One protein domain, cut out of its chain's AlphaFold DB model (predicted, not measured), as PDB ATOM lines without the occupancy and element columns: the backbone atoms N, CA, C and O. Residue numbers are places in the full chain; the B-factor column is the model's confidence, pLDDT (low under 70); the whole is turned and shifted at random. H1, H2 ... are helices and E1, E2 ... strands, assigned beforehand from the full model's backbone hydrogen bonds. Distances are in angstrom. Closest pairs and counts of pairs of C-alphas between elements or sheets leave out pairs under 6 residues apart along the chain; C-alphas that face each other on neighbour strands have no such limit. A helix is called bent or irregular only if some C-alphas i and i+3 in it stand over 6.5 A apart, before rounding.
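AT A GLANCE: This is residues 182 to 302 of the 388 residues of an uncharacterized protein of Candidatus Gottesmanbacteria bacterium RBG_13_45_10 (UniProt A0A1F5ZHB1). A long two-stranded hairpin, E2 and E3, with the short strand E1 beside one end of E3, makes a narrow sheet with helices over both faces: H2 and H3 on one, H4, H5 and H6 on the other. H1 lies at one end of the longest axis, packed on H2, and H7 at the other end; the loop of the hairpin, residues 264 to 272, reaches out beyond the helices. The printed part has 121 residues, with seven named helices and three named strands in the order H1 H2 H3 E1 H4 H5 E2 E3 H6 H7. The sheet order is E1 E3 E2, antiparallel throughout, and the class is mixed, helices and strands. The whole is compact, with a radius of gyration of the C-alphas of 14.5 A and spans of 43 by 42 by 23 A.

IN THESE COORDINATES: H1, residues 182 to 193, begins at C-alpha 182 (217.320, 147.217, 173.349) and measures 17.1 A. H2 follows at residues 197 to 205, 12.2 A, and H3 at residues 210 to 218, 12.0 A. E1 is residues 224 to 226, 6.8 A, and H4 is residues 227 to 233, 9.9 A. H5, residues 240 to 252, is 19.9 A long and irregular, with C-alphas 241 and 244 at 7.4 A. E2, residues 257 to 263, spans 20.3 A; E3, residues 273 to 280, spans 22.9 A and begins at C-alpha 273 (232.342, 161.775, 190.847). H6, residues 281 to 293, is 19.6 A long and irregular, with C-alphas 282 and 285 at 7.7 A. H7, residues 295 to 301, is 10.6 A long and only just irregular, with C-alphas 296 and 299 at 6.8 A; it ends at C-alpha 301 (241.041, 139.648, 205.216).

HOW THE PARTS SIT: E2 and E3 form a hairpin, antiparallel at 153 degrees, with N 260 and O 276 at 2.9 A, within hydrogen-bond range. E1 and E3 are antiparallel at 131 degrees, with N 225 and O 279 at 2.9 A. The arrangement is one of three layers, a sheet with helices on both its faces: H5 and H6 are on one face of the sheet E1 E3 E2, and H2 and H3 are on the other. H2 runs along the strands at a height over the sheet of 7.5 A; its closest C-alphas to E2 are those of Leu 204 and Gly 258, 5.0 A. H3 runs slantwise to the strands at a height of 8.2 A. H5 lies over E3 and E2 at 9.8 A. E1, H4 H5 and E2 make a split strand-helix-strand unit, two strands running the same way with E3 between them, and its crossover is right-handed. H5 and H6 touch about perpendicular at 89 degrees, closest at the C-alphas of Ala 249 and Ala 290, 6.0 A. H4, on the same face, touches H6 at Val 230 and Phe 284, C-alphas 6.5 A apart. H1 and H2 form a helical hairpin at a shallow tilt of 26 degrees, closest at the C-alphas of Leu 191 and Ile 200, 6.4 A. H7 is not on the sheet; it is close to but not clearly touching H6. Every O i to N i+4 pair is within hydrogen-bond range in H2, H3 and H4; H1 has 6 of 8, H5 6 of 9, H6 7 of 9, and H7 0 of 3, with 3 of its 4 O i to N i+3 pairs within range.

THE WHOLE: The two C-alphas farthest apart, those of Glu 182 and Lys 302, are 43.5 A apart. The printed part has no cut, and no link is long; those from H4 to H5 and from E2 to E3 are short and the others tight. The mean pLDDT of the printed part is 88.4, and residues 182, 220 and 265 to 266 are under 70.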
ATOM      1  N   GLU A 182     216.864 148.294 174.235       67.81
ATOM      2  CA  GLU A 182     217.320 147.217 173.349       67.81
ATOM      3  C   GLU A 182     218.717 146.735 173.737       67.81
ATOM      4  O   GLU A 182     218.907 145.544 173.966       67.81
ATOM      5  N   ARG A 183     219.652 147.666 173.959       70.62
ATOM      6  CA  ARG A 183     220.984 147.357 174.493       70.62
ATOM      7  C   ARG A 183     220.911 146.643 175.839       70.62
ATOM      8  O   ARG A 183     221.617 145.670 176.042       70.62
ATOM      9  N   GLY A 184     220.029 147.080 176.740       76.75
ATOM     10  CA  GLY A 184     219.839 146.406 178.024       76.75
ATOM     11  C   GLY A 184     219.322 144.976 177.887       76.75
ATOM     12  O   GLY A 184     219.853 144.095 178.544       76.75
ATOM     13  N   LYS A 185     218.335 144.729 177.017       77.88
ATOM     14  CA  LYS A 185     217.832 143.371 176.746       77.88
ATOM     15  C   LYS A 185     218.884 142.481 176.091       77.88
ATOM     16  O   LYS A 185     218.965 141.305 176.418       77.88
ATOM     17  N   ARG A 186     219.678 143.045 175.178       86.19
ATOM     18  CA  ARG A 186     220.801 142.350 174.551       86.19
ATOM     19  C   ARG A 186     221.836 141.942 175.596       86.19
ATOM     20  O   ARG A 186     222.156 140.773 175.692       86.19
ATOM     21  N   LEU A 187     222.272 142.872 176.444       87.00
ATOM     22  CA  LEU A 187     223.218 142.581 177.526       87.00
ATOM     23  C   LEU A 187     222.669 141.566 178.540       87.00
ATOM     24  O   LEU A 187     223.429 140.764 179.062       87.00
ATOM     25  N   GLU A 188     221.358 141.582 178.810       87.44
ATOM     26  CA  GLU A 188     220.698 140.579 179.658       87.44
ATOM     27  C   GLU A 188     220.779 139.161 179.084       87.44
ATOM     28  O   GLU A 188     220.786 138.206 179.857       87.44
ATOM     29  N   LYS A 189     220.840 139.034 177.756       88.00
ATOM     30  CA  LYS A 189     220.920 137.758 177.046       88.00
ATOM     31  C   LYS A 189     222.366 137.329 176.794       88.00
ATOM     32  O   LYS A 189     222.721 136.204 177.104       88.00
ATOM     33  N   ASP A 190     223.185 138.224 176.255       91.44
ATOM     34  CA  ASP A 190     224.487 137.867 175.689       91.44
ATOM     35  C   ASP A 190     225.576 137.769 176.772       91.44
ATOM     36  O   ASP A 190     226.461 136.924 176.694       91.44
ATOM     37  N   LEU A 191     225.516 138.601 177.822       91.12
ATOM     38  CA  LEU A 191     226.571 138.649 178.844       91.12
ATOM     39  C   LEU A 191     226.675 137.377 179.716       91.12
ATOM     40  O   LEU A 191     227.797 137.034 180.095       91.12
ATOM     41  N   PRO A 192     225.570 136.686 180.070       89.44
ATOM     42  CA  PRO A 192     225.636 135.382 180.736       89.44
ATOM     43  C   PRO A 192     226.178 134.247 179.856       89.44
ATOM     44  O   PRO A 192     226.786 133.331 180.399       89.44
ATOM     45  N   ASP A 193     225.954 134.312 178.540       90.31
ATOM     46  CA  ASP A 193     226.309 133.245 177.592       90.31
ATOM     47  C   ASP A 193     227.713 133.430 176.982       90.31
ATOM     48  O   ASP A 193     228.289 132.483 176.447       90.31
ATOM     49  N   ALA A 194     228.279 134.638 177.062       91.56
ATOM     50  CA  ALA A 194     229.616 134.945 176.566       91.56
ATOM     51  C   ALA A 194     230.696 134.161 177.334       91.56
ATOM     52  O   ALA A 194     230.748 134.200 178.563       91.56
ATOM     53  N   ILE A 195     231.589 133.483 176.609       89.94
ATOM     54  CA  ILE A 195     232.666 132.653 177.187       89.94
ATOM     55  C   ILE A 195     234.016 133.375 177.118       89.94
ATOM     56  O   ILE A 195     234.850 133.242 178.016       89.94
ATOM     57  N   ASP A 196     234.244 134.139 176.049       93.50
ATOM     58  CA  ASP A 196     235.520 134.793 175.792       93.50
ATOM     59  C   ASP A 196     235.691 136.077 176.622       93.50
ATOM     60  O   ASP A 196     234.804 136.927 176.693       93.50
ATOM     61  N   ASN A 197     236.869 136.261 177.229       91.94
ATOM     62  CA  ASN A 197     237.124 137.429 178.077       91.94
ATOM     63  C   ASN A 197     237.097 138.744 177.273       91.94
ATOM     64  O   ASN A 197     236.727 139.776 177.836       91.94
ATOM     65  N   THR A 198     237.484 138.738 175.988       93.06
ATOM     66  CA  THR A 198     237.438 139.942 175.140       93.06
ATOM     67  C   THR A 198     235.995 140.293 174.783       93.06
ATOM     68  O   THR A 198     235.610 141.457 174.898       93.06
ATOM     69  N   GLU A 199     235.167 139.305 174.438       94.12
ATOM     70  CA  GLU A 199     233.722 139.492 174.255       94.12
ATOM     71  C   GLU A 199     233.055 140.058 175.518       94.12
ATOM     72  O   GLU A 199     232.371 141.083 175.459       94.12
ATOM     73  N   ILE A 200     233.314 139.452 176.679       94.75
ATOM     74  CA  ILE A 200     232.763 139.909 177.960       94.75
ATOM     75  C   ILE A 200     233.215 141.342 178.258       94.75
ATOM     76  O   ILE A 200     232.396 142.163 178.672       94.75
ATOM     77  N   ARG A 201     234.492 141.679 178.023       95.12
ATOM     78  CA  ARG A 201     234.999 143.050 178.198       95.12
ATOM     79  C   ARG A 201     234.240 144.039 177.320       95.12
ATOM     80  O   ARG A 201     233.749 145.041 177.833       95.12
ATOM     81  N   ASN A 202     234.078 143.717 176.037       93.75
ATOM     82  CA  ASN A 202     233.350 144.562 175.093       93.75
ATOM     83  C   ASN A 202     231.906 144.800 175.553       93.75
ATOM     84  O   ASN A 202     231.449 145.940 175.551       93.75
ATOM     85  N   LEU A 203     231.205 143.756 176.010       93.69
ATOM     86  CA  LEU A 203     229.838 143.867 176.528       93.69
ATOM     87  C   LEU A 203     229.765 144.701 177.821       93.69
ATOM     88  O   LEU A 203     228.852 145.512 177.985       93.69
ATOM     89  N   LEU A 204     230.723 144.543 178.738       94.44
ATOM     90  CA  LEU A 204     230.788 145.346 179.964       94.44
ATOM     91  C   LEU A 204     231.035 146.836 179.663       94.44
ATOM     92  O   LEU A 204     230.413 147.690 180.301       94.44
ATOM     93  N   ASP A 205     231.862 147.153 178.664       91.88
ATOM     94  CA  ASP A 205     232.172 148.525 178.233       91.88
ATOM     95  C   ASP A 205     230.972 149.255 177.597       91.88
ATOM     96  O   ASP A 205     230.936 150.491 177.516       91.88
ATOM     97  N   GLU A 206     229.936 148.524 177.181       87.44
ATOM     98  CA  GLU A 206     228.684 149.117 176.703       87.44
ATOM     99  C   GLU A 206     227.813 149.699 177.827       87.44
ATOM    100  O   GLU A 206     226.913 150.517 177.567       87.44
ATOM    101  N   ILE A 207     228.072 149.319 179.082       86.38
ATOM    102  CA  ILE A 207     227.316 149.744 180.267       86.38
ATOM    103  C   ILE A 207     227.795 151.137 180.706       86.38
ATOM    104  O   ILE A 207     228.396 151.333 181.757       86.38
ATOM    105  N   LYS A 208     227.497 152.147 179.881       78.50
ATOM    106  CA  LYS A 208     227.942 153.537 180.096       78.50
ATOM    107  C   LYS A 208     226.966 154.401 180.899       78.50
ATOM    108  O   LYS A 208     227.325 155.492 181.327       78.50
ATOM    109  N   SER A 209     225.713 153.964 181.075       74.44
ATOM    110  CA  SER A 209     224.659 154.777 181.708       74.44
ATOM    111  C   SER A 209     224.329 154.298 183.129       74.44
ATOM    112  O   SER A 209     224.122 153.095 183.326       74.44
ATOM    113  N   PRO A 210     224.228 155.203 184.130       73.00
ATOM    114  CA  PRO A 210     223.907 154.809 185.503       73.00
ATOM    115  C   PRO A 210     222.575 154.064 185.611       73.00
ATOM    116  O   PRO A 210     222.449 153.134 186.398       73.00
ATOM    117  N   ALA A 211     221.594 154.428 184.781       70.44
ATOM    118  CA  ALA A 211     220.297 153.761 184.743       70.44
ATOM    119  C   ALA A 211     220.393 152.314 184.229       70.44
ATOM    120  O   ALA A 211     219.734 151.428 184.769       70.44
ATOM    121  N   LEU A 212     221.214 152.067 183.202       78.94
ATOM    122  CA  LEU A 212     221.432 150.724 182.666       78.94
ATOM    123  C   LEU A 212     222.208 149.856 183.661       78.94
ATOM    124  O   LEU A 212     221.806 148.724 183.916       78.94
ATOM    125  N   TYR A 213     223.255 150.412 184.274       85.00
ATOM    126  CA  TYR A 213     223.991 149.763 185.355       85.00
ATOM    127  C   TYR A 213     223.056 149.337 186.501       85.00
ATOM    128  O   TYR A 213     223.059 148.170 186.889       85.00
ATOM    129  N   GLU A 214     222.214 150.244 187.017       79.44
ATOM    130  CA  GLU A 214     221.304 149.916 188.124       79.44
ATOM    131  C   GLU A 214     220.281 148.848 187.705       79.44
ATOM    132  O   GLU A 214     220.017 147.932 188.480       79.44
ATOM    133  N   LYS A 215     219.766 148.892 186.466       80.06
ATOM    134  CA  LYS A 215     218.858 147.859 185.935       80.06
ATOM    135  C   LYS A 215     219.507 146.471 185.939       80.06
ATOM    136  O   LYS A 215     218.906 145.521 186.434       80.06
ATOM    137  N   LEU A 216     220.724 146.355 185.408       82.94
ATOM    138  CA  LEU A 216     221.435 145.077 185.305       82.94
ATOM    139  C   LEU A 216     221.861 144.553 186.684       82.94
ATOM    140  O   LEU A 216     221.726 143.360 186.960       82.94
ATOM    141  N   HIS A 217     222.296 145.448 187.576       83.69
ATOM    142  CA  HIS A 217     222.703 145.116 188.941       83.69
ATOM    143  C   HIS A 217     221.530 144.682 189.839       83.69
ATOM    144  O   HIS A 217     221.693 143.793 190.676       83.69
ATOM    145  N   GLN A 218     220.353 145.297 189.678       77.31
ATOM    146  CA  GLN A 218     219.157 145.026 190.490       77.31
ATOM    147  C   GLN A 218     218.220 143.972 189.879       77.31
ATOM    148  O   GLN A 218     217.205 143.635 190.490       77.31
ATOM    149  N   SER A 219     218.535 143.449 188.691       73.69
ATOM    150  CA  SER A 219     217.770 142.371 188.059       73.69
ATOM    151  C   SER A 219     217.666 141.137 188.972       73.69
ATOM    152  O   SER A 219     218.558 140.866 189.780       73.69
ATOM    153  N   SER A 220     216.582 140.364 188.840       69.62
ATOM    154  CA  SER A 220     216.341 139.154 189.649       69.62
ATOM    155  C   SER A 220     217.474 138.128 189.547       69.62
ATOM    156  O   SER A 220     217.774 137.456 190.529       69.62
ATOM    157  N   HIS A 221     218.145 138.072 188.396       73.38
ATOM    158  CA  HIS A 221     219.269 137.174 188.126       73.38
ATOM    159  C   HIS A 221     220.644 137.845 188.286       73.38
ATOM    160  O   HIS A 221     221.650 137.201 188.020       73.38
ATOM    161  N   ARG A 222     220.697 139.116 188.725       82.62
ATOM    162  CA  ARG A 222     221.913 139.930 188.932       82.62
ATOM    163  C   ARG A 222     223.027 139.633 187.928       82.62
ATOM    164  O   ARG A 222     224.017 139.003 188.270       82.62
ATOM    165  N   ILE A 223     222.881 140.139 186.711       90.81
ATOM    166  CA  ILE A 223     223.808 139.863 185.600       90.81
ATOM    167  C   ILE A 223     225.214 140.432 185.840       90.81
ATOM    168  O   ILE A 223     226.208 139.860 185.397       90.81
ATOM    169  N   ILE A 224     225.308 141.545 186.575       94.00
ATOM    170  CA  ILE A 224     226.580 142.151 186.975       94.00
ATOM    171  C   ILE A 224     226.688 142.273 188.494       94.00
ATOM    172  O   ILE A 224     225.713 142.556 189.202       94.00
ATOM    173  N   LEU A 225     227.908 142.119 189.002       94.69
ATOM    174  CA  LEU A 225     228.241 142.244 190.417       94.69
ATOM    175  C   LEU A 225     229.269 143.351 190.611       94.69
ATOM    176  O   LEU A 225     230.230 143.453 189.854       94.69
ATOM    177  N   THR A 226     229.103 144.171 191.649       94.31
ATOM    178  CA  THR A 226     230.137 145.152 191.993       94.31
ATOM    179  C   THR A 226     231.353 144.442 192.564       94.31
ATOM    180  O   THR A 226     231.204 143.515 193.362       94.31
ATOM    181  N   VAL A 227     232.553 144.926 192.240       96.19
ATOM    182  CA  VAL A 227     233.804 144.371 192.785       96.19
ATOM    183  C   VAL A 227     233.765 144.371 194.320       96.19
ATOM    184  O   VAL A 227     234.142 143.394 194.960       96.19
ATOM    185  N   SER A 228     233.183 145.411 194.929       92.06
ATOM    186  CA  SER A 228     233.044 145.511 196.387       92.06
ATOM    187  C   SER A 228     232.087 144.471 196.976       92.06
ATOM    188  O   SER A 228     232.298 144.005 198.096       92.06
ATOM    189  N   ALA A 229     231.037 144.076 196.250       91.06
ATOM    190  CA  ALA A 229     230.135 143.011 196.679       91.06
ATOM    191  C   ALA A 229     230.795 141.635 196.554       91.06
ATOM    192  O   ALA A 229     230.606 140.804 197.442       91.06
ATOM    193  N   VAL A 230     231.579 141.412 195.496       94.81
ATOM    194  CA  VAL A 230     232.352 140.177 195.303       94.81
ATOM    195  C   VAL A 230     233.370 140.027 196.433       94.81
ATOM    196  O   VAL A 230     233.314 139.049 197.174       94.81
ATOM    197  N   ALA A 231     234.197 141.049 196.671       93.50
ATOM    198  CA  ALA A 231     235.178 141.066 197.755       93.50
ATOM    199  C   ALA A 231     234.542 140.751 199.123       93.50
ATOM    200  O   ALA A 231     234.998 139.863 199.841       93.50
ATOM    201  N   ARG A 232     233.420 141.400 199.469       88.56
ATOM    202  CA  ARG A 232     232.711 141.131 200.735       88.56
ATOM    203  C   ARG A 232     232.179 139.703 200.833       88.56
ATOM    204  O   ARG A 232     232.224 139.121 201.914       88.56
ATOM    205  N   LYS A 233     231.670 139.133 199.736       89.88
ATOM    206  CA  LYS A 233     231.222 137.731 199.713       89.88
ATOM    207  C   LYS A 233     232.382 136.754 199.925       89.88
ATOM    208  O   LYS A 233     232.183 135.739 200.583       89.88
ATOM    209  N   HIS A 234     233.588 137.103 199.479       90.06
ATOM    210  CA  HIS A 234     234.826 136.376 199.784       90.06
ATOM    211  C   HIS A 234     235.495 136.823 201.099       90.06
ATOM    212  O   HIS A 234     236.684 136.603 201.292       90.06
ATOM    213  N   ARG A 235     234.728 137.411 202.033       87.12
ATOM    214  CA  ARG A 235     235.161 137.788 203.394       87.12
ATOM    215  C   ARG A 235     236.250 138.866 203.474       87.12
ATOM    216  O   ARG A 235     236.897 139.000 204.508       87.12
ATOM    217  N   TYR A 236     236.399 139.692 202.442       89.31
ATOM    218  CA  TYR A 236     237.263 140.871 202.500       89.31
ATOM    219  C   TYR A 236     236.529 142.086 203.086       89.31
ATOM    220  O   TYR A 236     235.410 142.438 202.694       89.31
ATOM    221  N   TYR A 237     237.202 142.797 203.983       86.88
ATOM    222  CA  TYR A 237     236.738 144.008 204.656       86.88
ATOM    223  C   TYR A 237     237.163 145.275 203.898       86.88
ATOM    224  O   TYR A 237     237.892 146.128 204.402       86.88
ATOM    225  N   VAL A 238     236.672 145.421 202.667       85.94
ATOM    226  CA  VAL A 238     237.071 146.504 201.752       85.94
ATOM    227  C   VAL A 238     236.301 147.821 201.974       85.94
ATOM    228  O   VAL A 238     235.073 147.845 202.143       85.94
ATOM    229  N   LYS A 239     237.029 148.947 201.955       84.19
ATOM    230  CA  LYS A 239     236.482 150.314 201.842       84.19
ATOM    231  C   LYS A 239     236.339 150.689 200.369       84.19
ATOM    232  O   LYS A 239     237.157 150.281 199.558       84.19
ATOM    233  N   GLU A 240     235.361 151.529 200.035       82.88
ATOM    234  CA  GLU A 240     235.166 151.957 198.641       82.88
ATOM    235  C   GLU A 240     236.397 152.685 198.069       82.88
ATOM    236  O   GLU A 240     236.697 152.530 196.893       82.88
ATOM    237  N   SER A 241     237.155 153.405 198.905       83.44
ATOM    238  CA  SER A 241     238.411 154.065 198.512       83.44
ATOM    239  C   SER A 241     239.531 153.097 198.118       83.44
ATOM    240  O   SER A 241     240.418 153.485 197.374       83.44
ATOM    241  N   GLU A 242     239.488 151.850 198.594       90.19
ATOM    242  CA  GLU A 242     240.531 150.836 198.367       90.19
ATOM    243  C   GLU A 242     240.155 149.857 197.247       90.19
ATOM    244  O   GLU A 242     240.861 148.882 196.994       90.19
ATOM    245  N   ILE A 243     239.022 150.081 196.572       93.88
ATOM    246  CA  ILE A 243     238.509 149.132 195.581       93.88
ATOM    247  C   ILE A 243     239.429 148.990 194.364       93.88
ATOM    248  O   ILE A 243     239.423 147.953 193.708       93.88
ATOM    249  N   THR A 244     240.245 150.005 194.082       94.19
ATOM    250  CA  THR A 244     241.209 150.013 192.977       94.19
ATOM    251  C   THR A 244     242.247 148.899 193.093       94.19
ATOM    252  O   THR A 244     242.624 148.345 192.067       94.19
ATOM    253  N   ARG A 245     242.633 148.489 194.309       95.62
ATOM    254  CA  ARG A 245     243.558 147.356 194.509       95.62
ATOM    255  C   ARG A 245     242.938 146.023 194.097       95.62
ATOM    256  O   ARG A 245     243.586 145.184 193.487       95.62
ATOM    257  N   PHE A 246     241.644 145.849 194.366       97.31
ATOM    258  CA  PHE A 246     240.903 144.673 193.904       97.31
ATOM    259  C   PHE A 246     240.747 144.681 192.383       97.31
ATOM    260  O   PHE A 246     240.833 143.633 191.759       97.31
ATOM    261  N   VAL A 247     240.546 145.854 191.779       96.81
ATOM    262  CA  VAL A 247     240.500 145.995 190.315       96.81
ATOM    263  C   VAL A 247     241.842 145.626 189.683       96.81
ATOM    264  O   VAL A 247     241.848 144.920 188.682       96.81
ATOM    265  N   GLN A 248     242.961 146.030 190.285       96.75
ATOM    266  CA  GLN A 248     244.293 145.644 189.820       96.75
ATOM    267  C   GLN A 248     244.485 144.120 189.845       96.75
ATOM    268  O   GLN A 248     244.916 143.549 188.849       96.75
ATOM    269  N   ALA A 249     244.064 143.443 190.919       97.31
ATOM    270  CA  ALA A 249     244.113 141.980 190.985       97.31
ATOM    271  C   ALA A 249     243.258 141.298 189.895       97.31
ATOM    272  O   ALA A 249     243.631 140.242 189.387       97.31
ATOM    273  N   LEU A 250     242.122 141.892 189.503       97.50
ATOM    274  CA  LEU A 250     241.335 141.397 188.364       97.50
ATOM    275  C   LEU A 250     242.078 141.576 187.039       97.50
ATOM    276  O   LEU A 250     242.056 140.664 186.217       97.50
ATOM    277  N   ASP A 251     242.724 142.725 186.839       96.56
ATOM    278  CA  ASP A 251     243.483 143.026 185.621       96.56
ATOM    279  C   ASP A 251     244.679 142.072 185.456       96.56
ATOM    280  O   ASP A 251     244.838 141.453 184.403       96.56
ATOM    281  N   GLU A 252     245.442 141.844 186.530       96.25
ATOM    282  CA  GLU A 252     246.547 140.873 186.587       96.25
ATOM    283  C   GLU A 252     246.075 139.446 186.259       96.25
ATOM    284  O   GLU A 252     246.719 138.723 185.494       96.25
ATOM    285  N   ALA A 253     244.905 139.056 186.774       95.69
ATOM    286  CA  ALA A 253     244.273 137.767 186.493       95.69
ATOM    287  C   ALA A 253     243.535 137.714 185.138       95.69
ATOM    288  O   ALA A 253     242.906 136.701 184.815       95.69
ATOM    289  N   LYS A 254     243.592 138.790 184.338       96.25
ATOM    290  CA  LYS A 254     242.900 138.938 183.045       96.25
ATOM    291  C   LYS A 254     241.389 138.689 183.136       96.25
ATOM    292  O   LYS A 254     240.785 138.128 182.219       96.25
ATOM    293  N   ILE A 255     240.771 139.073 184.250       96.94
ATOM    294  CA  ILE A 255     239.325 138.987 184.453       96.94
ATOM    295  C   ILE A 255     238.697 140.297 183.971       96.94
ATOM    296  O   ILE A 255     239.029 141.360 184.497       96.94
ATOM    297  N   PRO A 256     237.779 140.255 182.992       97.00
ATOM    298  CA  PRO A 256     237.177 141.463 182.449       97.00
ATOM    299  C   PRO A 256     236.284 142.151 183.488       97.00
ATOM    300  O   PRO A 256     235.461 141.524 184.162       97.00
ATOM    301  N   PHE A 257     236.433 143.469 183.589       96.88
ATOM    302  CA  PHE A 257     235.628 144.336 184.440       96.88
ATOM    303  C   PHE A 257     235.224 145.598 183.673       96.88
ATOM    304  O   PHE A 257     235.957 146.075 182.810       96.88
ATOM    305  N   GLY A 258     234.059 146.142 184.011       95.69
ATOM    306  CA  GLY A 258     233.580 147.436 183.540       95.69
ATOM    307  C   GLY A 258     233.642 148.488 184.644       95.69
ATOM    308  O   GLY A 258     233.791 148.179 185.835       95.69
ATOM    309  N   SER A 259     233.501 149.754 184.257       94.81
ATOM    310  CA  SER A 259     233.403 150.856 185.211       94.81
ATOM    311  C   SER A 259     232.346 151.870 184.803       94.81
ATOM    312  O   SER A 259     232.063 152.060 183.623       94.81
ATOM    313  N   ILE A 260     231.750 152.520 185.800       90.81
ATOM    314  CA  ILE A 260     230.810 153.608 185.578       90.81
ATOM    315  C   ILE A 260     231.041 154.745 186.555       90.81
ATOM    316  O   ILE A 260     231.319 154.533 187.737       90.81
ATOM    317  N   GLU A 261     230.885 155.963 186.062       88.56
ATOM    318  CA  GLU A 261     230.982 157.172 186.860       88.56
ATOM    319  C   GLU A 261     229.590 157.687 187.212       88.56
ATOM    320  O   GLU A 261     228.687 157.772 186.377       88.56
ATOM    321  N   ARG A 262     229.401 158.017 188.488       82.31
ATOM    322  CA  ARG A 262     228.162 158.583 189.008       82.31
ATOM    323  C   ARG A 262     228.468 159.862 189.763       82.31
ATOM    324  O   ARG A 262     229.129 159.835 190.797       82.31
ATOM    325  N   THR A 263     227.906 160.968 189.296       79.06
ATOM    326  CA  THR A 263     227.929 162.228 190.039       79.06
ATOM    327  C   THR A 263     226.920 162.173 191.180       79.06
ATOM    328  O   THR A 263     225.733 161.889 190.970       79.06
ATOM    329  N   VAL A 264     227.383 162.446 192.396       76.06
ATOM    330  CA  VAL A 264     226.533 162.529 193.587       76.06
ATOM    331  C   VAL A 264     225.595 163.731 193.451       76.06
ATOM    332  O   VAL A 264     226.033 164.868 193.295       76.06
ATOM    333  N   GLN A 265     224.287 163.472 193.497       68.31
ATOM    334  CA  GLN A 265     223.253 164.479 193.219       68.31
ATOM    335  C   GLN A 265     222.848 165.297 194.456       68.31
ATOM    336  O   GLN A 265     222.291 166.387 194.322       68.31
ATOM    337  N   SER A 266     223.119 164.797 195.665       60.59
ATOM    338  CA  SER A 266     222.663 165.407 196.917       60.59
ATOM    339  C   SER A 266     223.586 165.098 198.100       60.59
ATOM    340  O   SER A 266     224.368 164.148 198.069       60.59
ATOM    341  N   GLY A 267     223.476 165.907 199.159       76.25
ATOM    342  CA  GLY A 267     224.242 165.751 200.397       76.25
ATOM    343  C   GLY A 267     225.609 166.455 200.391       76.25
ATOM    344  O   GLY A 267     225.922 167.191 199.454       76.25
ATOM    345  N   PRO A 268     226.432 166.231 201.431       74.75
ATOM    346  CA  PRO A 268     227.703 166.938 201.643       74.75
ATOM    347  C   PRO A 268     228.767 166.660 200.571       74.75
ATOM    348  O   PRO A 268     229.747 167.386 200.475       74.75
ATOM    349  N   HIS A 269     228.567 165.630 199.744       76.25
ATOM    350  CA  HIS A 269     229.459 165.261 198.643       76.25
ATOM    351  C   HIS A 269     228.836 165.530 197.265       76.25
ATOM    352  O   HIS A 269     229.196 164.881 196.285       76.25
ATOM    353  N   LYS A 270     227.848 166.431 197.165       76.38
ATOM    354  CA  LYS A 270     227.227 166.785 195.881       76.38
ATOM    355  C   LYS A 270     228.292 167.252 194.880       76.38
ATOM    356  O   LYS A 270     229.151 168.057 195.214       76.38
ATOM    357  N   GLY A 271     228.212 166.756 193.647       76.56
ATOM    358  CA  GLY A 271     229.171 167.061 192.582       76.56
ATOM    359  C   GLY A 271     230.396 166.146 192.552       76.56
ATOM    360  O   GLY A 271     231.067 166.080 191.527       76.56
ATOM    361  N   THR A 272     230.664 165.373 193.611       84.38
ATOM    362  CA  THR A 272     231.745 164.381 193.593       84.38
ATOM    363  C   THR A 272     231.429 163.265 192.595       84.38
ATOM    364  O   THR A 272     230.317 162.725 192.577       84.38
ATOM    365  N   ILE A 273     232.417 162.905 191.774       83.69
ATOM    366  CA  ILE A 273     232.342 161.775 190.847       83.69
ATOM    367  C   ILE A 273     232.742 160.510 191.604       83.69
ATOM    368  O   ILE A 273     233.849 160.399 192.122       83.69
ATOM    369  N   GLN A 274     231.827 159.547 191.676       83.56
ATOM    370  CA  GLN A 274     232.091 158.223 192.223       83.56
ATOM    371  C   GLN A 274     232.235 157.230 191.081       83.56
ATOM    372  O   GLN A 274     231.271 156.976 190.354       83.56
ATOM    373  N   ARG A 275     233.424 156.644 190.945       89.38
ATOM    374  CA  ARG A 275     233.660 155.547 190.011       89.38
ATOM    375  C   ARG A 275     233.324 154.221 190.686       89.38
ATOM    376  O   ARG A 275     233.803 153.938 191.779       89.38
ATOM    377  N   ARG A 276     232.486 153.418 190.040       90.44
ATOM    378  CA  ARG A 276     232.107 152.072 190.476       90.44
ATOM    379  C   ARG A 276     232.628 151.056 189.479       90.44
ATOM    380  O   ARG A 276     232.466 151.256 188.280       90.44
ATOM    381  N   TYR A 277     233.180 149.963 189.986       95.31
ATOM    382  CA  TYR A 277     233.681 148.852 189.180       95.31
ATOM    383  C   TYR A 277     232.787 147.628 189.342       95.31
ATOM    384  O   TYR A 277     232.288 147.347 190.441       95.31
ATOM    385  N   PHE A 278     232.587 146.893 188.255       96.25
ATOM    386  CA  PHE A 278     231.723 145.719 188.222       96.25
ATOM    387  C   PHE A 278     232.254 144.652 187.265       96.25
ATOM    388  O   PHE A 278     232.967 144.955 186.315       96.25
ATOM    389  N   ILE A 279     231.880 143.405 187.521       97.31
ATOM    390  CA  ILE A 279     232.201 142.237 186.696       97.31
ATOM    391  C   ILE A 279     230.915 141.539 186.256       97.31
ATOM    392  O   ILE A 279     229.861 141.719 186.880       97.31
ATOM    393  N   ALA A 280     231.005 140.708 185.220       96.31
ATOM    394  CA  ALA A 280     229.947 139.758 184.896       96.31
ATOM    395  C   ALA A 280     229.760 138.767 186.059       96.31
ATOM    396  O   ALA A 280     230.735 138.295 186.648       96.31
ATOM    397  N   ALA A 281     228.515 138.441 186.403       94.94
ATOM    398  CA  ALA A 281     228.219 137.591 187.557       94.94
ATOM    399  C   ALA A 281     228.813 136.181 187.445       94.94
ATOM    400  O   ALA A 281     229.228 135.619 188.455       94.94
ATOM    401  N   GLN A 282     228.935 135.655 186.225       94.31
ATOM    402  CA  GLN A 282     229.589 134.373 185.951       94.31
ATOM    403  C   GLN A 282     231.084 134.335 186.325       94.31
ATOM    404  O   GLN A 282     231.651 133.262 186.496       94.31
ATOM    405  N   HIS A 283     231.742 135.485 186.503       95.69
ATOM    406  CA  HIS A 283     233.132 135.555 186.967       95.69
ATOM    407  C   HIS A 283     233.264 135.681 188.487       95.69
ATOM    408  O   HIS A 283     234.353 135.980 188.970       95.69
ATOM    409  N   PHE A 284     232.186 135.463 189.246       95.69
ATOM    410  CA  PHE A 284     232.199 135.563 190.706       95.69
ATOM    411  C   PHE A 284     233.331 134.743 191.345       95.69
ATOM    412  O   PHE A 284     234.170 135.319 192.035       95.69
ATOM    413  N   ASP A 285     233.403 133.439 191.056       95.94
ATOM    414  CA  ASP A 285     234.408 132.560 191.665       95.94
ATOM    415  C   ASP A 285     235.823 132.863 191.153       95.94
ATOM    416  O   ASP A 285     236.743 133.000 191.956       95.94
ATOM    417  N   ARG A 286     235.984 133.105 189.840       96.19
ATOM    418  CA  ARG A 286     237.271 133.512 189.239       96.19
ATOM    419  C   ARG A 286     237.829 134.780 189.891       96.19
ATOM    420  O   ARG A 286     239.023 134.862 190.161       96.19
ATOM    421  N   ALA A 287     236.975 135.769 190.149       97.19
ATOM    422  CA  ALA A 287     237.368 136.998 190.831       97.19
ATOM    423  C   ALA A 287     237.772 136.729 192.287       97.19
ATOM    424  O   ALA A 287     238.768 137.272 192.756       97.19
ATOM    425  N   GLY A 288     237.041 135.858 192.987       95.94
ATOM    426  CA  GLY A 288     237.413 135.396 194.322       95.94
ATOM    427  C   GLY A 288     238.772 134.698 194.366       95.94
ATOM    428  O   GLY A 288     239.543 134.928 195.296       95.94
ATOM    429  N   ASP A 289     239.089 133.879 193.364       97.19
ATOM    430  CA  ASP A 289     240.400 133.238 193.225       97.19
ATOM    431  C   ASP A 289     241.503 134.268 193.003       97.19
ATOM    432  O   ASP A 289     242.472 134.275 193.759       97.19
ATOM    433  N   ALA A 290     241.309 135.201 192.066       97.19
ATOM    434  CA  ALA A 290     242.253 136.290 191.817       97.19
ATOM    435  C   ALA A 290     242.541 137.112 193.085       97.19
ATOM    436  O   ALA A 290     243.691 137.455 193.366       97.19
ATOM    437  N   PHE A 291     241.510 137.384 193.895       97.19
ATOM    438  CA  PHE A 291     241.690 138.092 195.162       97.19
ATOM    439  C   PHE A 291     242.508 137.294 196.177       97.19
ATOM    440  O   PHE A 291     243.295 137.879 196.918       97.19
ATOM    441  N   ARG A 292     242.319 135.970 196.228       94.94
ATOM    442  CA  ARG A 292     243.034 135.076 197.153       94.94
ATOM    443  C   ARG A 292     244.488 134.868 196.756       94.94
ATOM    444  O   ARG A 292     245.331 134.714 197.632       94.94
ATOM    445  N   THR A 293     244.779 134.854 195.458       93.88
ATOM    446  CA  THR A 293     246.141 134.668 194.956       93.88
ATOM    447  C   THR A 293     246.987 135.933 195.020       93.88
ATOM    448  O   THR A 293     248.207 135.823 194.974       93.88
ATOM    449  N   ASN A 294     246.378 137.119 195.132       95.00
ATOM    450  CA  ASN A 294     247.111 138.377 195.251       95.00
ATOM    451  C   ASN A 294     247.500 138.652 196.730       95.00
ATOM    452  O   ASN A 294     246.617 138.919 197.554       95.00
ATOM    453  N   PRO A 295     248.802 138.628 197.095       92.31
ATOM    454  CA  PRO A 295     249.240 138.777 198.485       92.31
ATOM    455  C   PRO A 295     248.958 140.154 199.092       92.31
ATOM    456  O   PRO A 295     248.808 140.259 200.311       92.31
ATOM    457  N   GLU A 296     248.869 141.205 198.275       91.62
ATOM    458  CA  GLU A 296     248.615 142.573 198.744       91.62
ATOM    459  C   GLU A 296     247.215 142.709 199.342       91.62
ATOM    460  O   GLU A 296     246.981 143.528 200.230       91.62
ATOM    461  N   LEU A 297     246.277 141.861 198.912       93.81
ATOM    462  CA  LEU A 297     244.907 141.896 199.405       93.81
ATOM    463  C   LEU A 297     244.728 141.203 200.764       93.81
ATOM    464  O   LEU A 297     243.672 141.346 201.390       93.81
ATOM    465  N   ASN A 298     245.751 140.503 201.269       89.62
ATOM    466  CA  ASN A 298     245.683 139.784 202.543       89.62
ATOM    467  C   ASN A 298     245.379 140.706 203.728       89.62
ATOM    468  O   ASN A 298     244.699 140.294 204.671       89.62
ATOM    469  N   GLU A 299     245.809 141.971 203.686       88.62
ATOM    470  CA  GLU A 299     245.505 142.931 204.752       88.62
ATOM    471  C   GLU A 299     243.995 143.156 204.935       88.62
ATOM    472  O   GLU A 299     243.533 143.365 206.057       88.62
ATOM    473  N   PHE A 300     243.210 143.019 203.862       89.00
ATOM    474  CA  PHE A 300     241.761 143.204 203.882       89.00
ATOM    475  C   PHE A 300     241.006 141.967 204.372       89.00
ATOM    476  O   PHE A 300     239.794 142.047 204.560       89.00
ATOM    477  N   THR A 301     241.671 140.831 204.596       85.44
ATOM    478  CA  THR A 301     241.041 139.648 205.216       85.44
ATOM    479  C   THR A 301     240.965 139.760 206.739       85.44
ATOM    480  O   THR A 301     240.154 139.090 207.379       85.44
ATOM    481  N   LYS A 302     241.773 140.648 207.334       82.19
ATOM    482  CA  LYS A 302     241.805 140.876 208.779       82.19
ATOM    483  C   LYS A 302     240.498 141.520 209.233       82.19
ATOM    484  O   LYS A 302     240.110 142.574 208.725       82.19
TER     485      LYS A 302